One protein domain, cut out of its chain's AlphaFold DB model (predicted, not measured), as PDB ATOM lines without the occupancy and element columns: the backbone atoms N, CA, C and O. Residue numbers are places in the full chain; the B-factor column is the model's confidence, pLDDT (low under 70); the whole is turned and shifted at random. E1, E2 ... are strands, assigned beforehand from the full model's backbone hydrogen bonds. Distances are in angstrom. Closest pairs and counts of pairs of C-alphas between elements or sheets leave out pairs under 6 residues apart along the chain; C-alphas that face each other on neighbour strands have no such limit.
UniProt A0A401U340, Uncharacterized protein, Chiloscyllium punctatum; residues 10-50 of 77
ATOM      1  N   ARG A  10      11.800  -0.731  21.711       93.19
ATOM      2  CA  ARG A  10      12.009  -0.256  20.327       93.19
ATOM      3  C   ARG A  10      12.449  -1.349  19.353       93.19
ATOM      4  O   ARG A  10      12.163  -1.257  18.165       93.19
ATOM      5  N   GLU A  11      13.160  -2.352  19.852       93.38
ATOM      6  CA  GLU A  11      13.666  -3.468  19.050       93.38
ATOM      7  C   GLU A  11      12.694  -4.653  18.974       93.38
ATOM      8  O   GLU A  11      12.991  -5.629  18.285       93.38
ATOM      9  N   LEU A  12      11.543  -4.575  19.655       94.50
ATOM     10  CA  LEU A  12      10.517  -5.611  19.610       94.50
ATOM     11  C   LEU A  12       9.790  -5.580  18.263       94.50
ATOM     12  O   LEU A  12       9.155  -4.591  17.897       94.50
ATOM     13  N   ARG A  13       9.830  -6.704  17.554       96.25
ATOM     14  CA  ARG A  13       9.019  -6.986  16.368       96.25
ATOM     15  C   ARG A  13       8.117  -8.175  16.658       96.25
ATOM     16  O   ARG A  13       8.569  -9.151  17.244       96.25
ATOM     17  N   ILE A  14       6.855  -8.098  16.252       95.50
ATOM     18  CA  ILE A  14       5.867  -9.161  16.472       95.50
ATOM     19  C   ILE A  14       5.350  -9.622  15.114       95.50
ATOM     20  O   ILE A  14       4.861  -8.811  14.330       95.50
ATOM     21  N   ASP A  15       5.439 -10.924  14.867       96.19
ATOM     22  CA  ASP A  15       4.794 -11.612  13.757       96.19
ATOM     23  C   ASP A  15       3.652 -12.465  14.318       96.19
ATOM     24  O   ASP A  15       3.848 -13.538  14.897       96.19
ATOM     25  N   THR A  16       2.431 -11.959  14.172       94.44
ATOM     26  CA  THR A  16       1.228 -12.640  14.654       94.44
ATOM     27  C   THR A  16       0.864 -13.859  13.809       94.44
ATOM     28  O   THR A  16       0.275 -14.792  14.349       94.44
ATOM     29  N   GLY A  17       1.234 -13.887  12.524       96.44
ATOM     30  CA  GLY A  17       0.956 -15.006  11.623       96.44
ATOM     31  C   GLY A  17       1.840 -16.213  11.924       96.44
ATOM     32  O   GLY A  17       1.353 -17.338  11.984       96.44
ATOM     33  N   ALA A  18       3.125 -15.974  12.190       95.25
ATOM     34  CA  ALA A  18       4.072 -17.011  12.596       95.25
ATOM     35  C   ALA A  18       4.040 -17.326  14.104       95.25
ATOM     36  O   ALA A  18       4.771 -18.208  14.552       95.25
ATOM     37  N   GLN A  19       3.231 -16.596  14.886       96.31
ATOM     38  CA  GLN A  19       3.199 -16.637  16.354       96.31
ATOM     39  C   GLN A  19       4.594 -16.490  16.985       96.31
ATOM     40  O   GLN A  19       5.003 -17.273  17.848       96.31
ATOM     41  N   ARG A  20       5.341 -15.482  16.525       97.00
ATOM     42  CA  ARG A  20       6.717 -15.208  16.948       97.00
ATOM     43  C   ARG A  20       6.918 -13.742  17.289       97.00
ATOM     44  O   ARG A  20       6.272 -12.854  16.738       97.00
ATOM     45  N   ALA A  21       7.870 -13.492  18.169       96.06
ATOM     46  CA  ALA A  21       8.406 -12.174  18.439       96.06
ATOM     47  C   ALA A  21       9.926 -12.190  18.267       96.06
ATOM     48  O   ALA A  21      10.575 -13.224  18.419       96.06
ATOM     49  N   GLN A  22      10.499 -11.037  17.955       96.25
ATOM     50  CA  GLN A  22      11.937 -10.827  17.919       96.25
ATOM     51  C   GLN A  22      12.284  -9.611  18.770       96.25
ATOM     52  O   GLN A  22      11.640  -8.574  18.633       96.25
ATOM     53  N   ILE A  23      13.299  -9.727  19.622       94.06
ATOM     54  CA  ILE A  23      13.868  -8.610  20.385       94.06
ATOM     55  C   ILE A  23      15.364  -8.573  20.080       94.06
ATOM     56  O   ILE A  23      16.099  -9.499  20.424       94.06
ATOM     57  N   GLY A  24      15.813  -7.530  19.381       91.19
ATOM     58  CA  GLY A  24      17.179  -7.466  18.863       91.19
ATOM     59  C   GLY A  24      17.463  -8.644  17.928       91.19
ATOM     60  O   GLY A  24      16.851  -8.755  16.866       91.19
ATOM     61  N   GLN A  25      18.372  -9.536  18.328       91.81
ATOM     62  CA  GLN A  25      18.705 -10.766  17.589       91.81
ATOM     63  C   GLN A  25      17.989 -12.021  18.117       91.81
ATOM     64  O   GLN A  25      18.048 -13.071  17.482       91.81
ATOM     65  N   ALA A  26      17.308 -11.937  19.261       93.88
ATOM     66  CA  ALA A  26      16.638 -13.073  19.881       93.88
ATOM     67  C   ALA A  26      15.252 -13.300  19.271       93.88
ATOM     68  O   ALA A  26      14.464 -12.362  19.174       93.88
ATOM     69  N   VAL A  27      14.942 -14.546  18.909       95.56
ATOM     70  CA  VAL A  27      13.613 -14.966  18.442       95.56
ATOM     71  C   VAL A  27      12.919 -15.741  19.555       95.56
ATOM     72  O   VAL A  27      13.520 -16.621  20.162       95.56
ATOM     73  N   ILE A  28      11.656 -15.407  19.800       96.44
ATOM     74  CA  ILE A  28      10.776 -16.017  20.796       96.44
ATOM     75  C   ILE A  28       9.572 -16.580  20.044       96.44
ATOM     76  O   ILE A  28       8.904 -15.852  19.306       96.44
ATOM     77  N   ALA A  29       9.288 -17.864  20.210       96.81
ATOM     78  CA  ALA A  29       8.107 -18.513  19.664       96.81
ATOM     79  C   ALA A  29       7.010 -18.662  20.725       96.81
ATOM     80  O   ALA A  29       7.249 -18.605  21.932       96.81
ATOM     81  N   ALA A  30       5.774 -18.866  20.273       94.94
ATOM     82  CA  ALA A  30       4.689 -19.233  21.170       94.94
ATOM     83  C   ALA A  30       5.042 -20.499  21.973       94.94
ATOM     84  O   ALA A  30       5.422 -21.521  21.408       94.94
ATOM     85  N   GLY A  31       4.879 -20.416  23.295       94.31
ATOM     86  CA  GLY A  31       5.214 -21.492  24.232       94.31
ATOM     87  C   GLY A  31       6.608 -21.382  24.857       94.31
ATOM     88  O   GLY A  31       6.853 -22.049  25.863       94.31
ATOM     89  N   ASP A  32       7.484 -20.522  24.334       95.62
ATOM     90  CA  ASP A  32       8.796 -20.289  24.934       95.62
ATOM     91  C   ASP A  32       8.676 -19.569  26.279       95.62
ATOM     92  O   ASP A  32       7.855 -18.667  26.476       95.62
ATOM     93  N   TRP A  33       9.551 -19.948  27.210       95.31
ATOM     94  CA  TRP A  33       9.712 -19.214  28.456       95.31
ATOM     95  C   TRP A  33      10.522 -17.945  28.221       95.31
ATOM     96  O   TRP A  33      11.590 -17.974  27.611       95.31
ATOM     97  N   VAL A  34      10.031 -16.848  28.783       94.50
ATOM     98  CA  VAL A  34      10.758 -15.588  28.903       94.50
ATOM     99  C   VAL A  34      10.590 -15.052  30.313       94.50
ATOM    100  O   VAL A  34       9.545 -15.232  30.943       94.50
ATOM    101  N   THR A  35      11.619 -14.378  30.803       94.81
ATOM    102  CA  THR A  35      11.614 -13.715  32.104       94.81
ATOM    103  C   THR A  35      11.686 -12.214  31.894       94.81
ATOM    104  O   THR A  35      12.455 -11.729  31.066       94.81
ATOM    105  N   VAL A  36      10.858 -11.482  32.631       92.94
ATOM    106  CA  VAL A  36      10.724 -10.030  32.517       92.94
ATOM    107  C   VAL A  36      11.126  -9.397  33.840       92.94
ATOM    108  O   VAL A  36      10.478  -9.654  34.855       92.94
ATOM    109  N   ASP A  37      12.143  -8.541  33.804       91.81
ATOM    110  CA  ASP A  37      12.500  -7.658  34.910       91.81
ATOM    111  C   ASP A  37      12.060  -6.228  34.575       91.81
ATOM    112  O   ASP A  37      12.687  -5.521  33.786       91.81
ATOM    113  N   ALA A  38      10.945  -5.807  35.170       91.25
ATOM    114  CA  ALA A  38      10.397  -4.469  34.968       91.25
ATOM    115  C   ALA A  38      11.068  -3.382  35.825       91.25
ATOM    116  O   ALA A  38      10.786  -2.206  35.608       91.25
ATOM    117  N   ASN A  39      11.938  -3.752  36.770       90.12
ATOM    118  CA  ASN A  39      12.727  -2.788  37.535       90.12
ATOM    119  C   ASN A  39      13.938  -2.332  36.717       90.12
ATOM    120  O   ASN A  39      14.216  -1.139  36.647       90.12
ATOM    121  N   GLU A  40      14.625  -3.280  36.072       91.19
ATOM    122  CA  GLU A  40      15.800  -3.003  35.231       91.19
ATOM    123  C   GLU A  40      15.440  -2.702  33.769       91.19
ATOM    124  O   GLU A  40      16.238  -2.133  33.028       91.19
ATOM    125  N   GLY A  41      14.226  -3.056  33.338       91.25
ATOM    126  CA  GLY A  41      13.804  -2.901  31.947       91.25
ATOM    127  C   GLY A  41      14.290  -4.032  31.032       91.25
ATOM    128  O   GLY A  41      14.359  -3.853  29.816       91.25
ATOM    129  N   CYS A  42      14.642  -5.185  31.601       91.75
ATOM    130  CA  CYS A  42      15.320  -6.277  30.909       91.75
ATOM    131  C   CYS A  42      14.382  -7.447  30.582       91.75
ATOM    132  O   CYS A  42      13.442  -7.766  31.315       91.75
ATOM    133  N   VAL A  43      14.682  -8.128  29.473       92.81
ATOM    134  CA  VAL A  43      14.051  -9.391  29.075       92.81
ATOM    135  C   VAL A  43      15.133 -10.451  28.956       92.81
ATOM    136  O   VAL A  43      16.119 -10.257  28.248       92.81
ATOM    137  N   TYR A  44      14.918 -11.587  29.611       93.12
ATOM    138  CA  TYR A  44      15.816 -12.734  29.583       93.12
ATOM    139  C   TYR A  44      15.122 -13.917  28.905       93.12
ATOM    140  O   TYR A  44      13.945 -14.190  29.156       93.12
ATOM    141  N   LEU A  45      15.846 -14.627  28.038       94.06
ATOM    142  CA  LEU A  45      15.350 -15.860  27.429       94.06
ATOM    143  C   LEU A  45      15.355 -16.993  28.456       94.06
ATOM    144  O   LEU A  45      16.310 -17.153  29.213       94.06
ATOM    145  N   GLY A  46      14.301 -17.804  28.443       93.69
ATOM    146  CA  GLY A  46      14.130 -18.908  29.373       93.69
ATOM    147  C   GLY A  46      13.440 -18.511  30.678       93.69
ATOM    148  O   GLY A  46      12.891 -17.415  30.845       93.69
ATOM    149  N   ARG A  47      13.432 -19.469  31.605       94.81
ATOM    150  CA  ARG A  47      12.763 -19.362  32.899       94.81
ATOM    151  C   ARG A  47      13.786 -19.027  33.978       94.81
ATOM    152  O   ARG A  47      14.585 -19.881  34.341       94.81
ATOM    153  N   GLY A  48      13.752 -17.792  34.458       91.88
ATOM    154  CA  GLY A  48      14.552 -17.339  35.586       91.88
ATOM    155  C   GLY A  48      13.981 -17.823  36.916       91.88
ATOM    156  O   GLY A  48      12.789 -18.134  37.031       91.88
ATOM    157  N   ASP A  49      14.846 -17.856  37.923       91.75
ATOM    158  CA  ASP A  49      14.455 -18.154  39.294       91.75
ATOM    159  C   ASP A  49      13.748 -16.948  39.914       91.75
ATOM    160  O   ASP A  49      14.250 -15.824  39.901       91.75
ATOM    161  N   ILE A  50      12.565 -17.185  40.478       86.25
ATOM    162  CA  ILE A  50      11.808 -16.152  41.183       86.25
ATOM    163  C   ILE A  50      12.157 -16.242  42.663       86.25
ATOM    164  O   ILE A  50      11.808 -17.214  43.334       86.25
TER     165      ILE A  50
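Overview. This is residues 10 to 50 of the 77 residues of an uncharacterized protein of Chiloscyllium punctatum (UniProt A0A401U340). Two small lobes with a gap between them, a three-stranded sheet of E1 to E3 and a two-stranded hairpin of E4 and E5, are joined by residues 30 to 33. The printed part has 41 residues, no named helix and five strands, under half of its residues; the class is all strand. It is only just compact, close to loose, with a radius of gyration of the C-alphas of 10.8 A and spans of 31 by 23 by 14 A.

Arrangement. Start at E1, residues 12 to 15, E2, 20 to 23, and E3, 26 to 29: a meander, each strand the antiparallel neighbour of the one before. Find N 13 and O 22 at 2.8 A, and N 21 and O 28 at 2.8 A. E4, 34 to 37, and E5, 42 to 45, form an antiparallel hairpin, with N 35 and O 44 at 2.9 A. E3 and E4 are only just apart, closest 8.1 A.

Along the chain. Find C-alpha 12 at (10.517, -5.611, 19.610), where E1 begins, and C-alpha 45 at (15.350, -15.860, 27.429), where E5 ends. E1, E3 and E4 measure 10.1 A, E2 10.3 A, E5 10.2 A.

Size, cuts and confidence. The C-alphas of Gly 17 and Ile 50, farthest apart, are 31.5 A apart. The printed part has no cut, its four links between strands are tight, and no printed residue is under 70 in pLDDT.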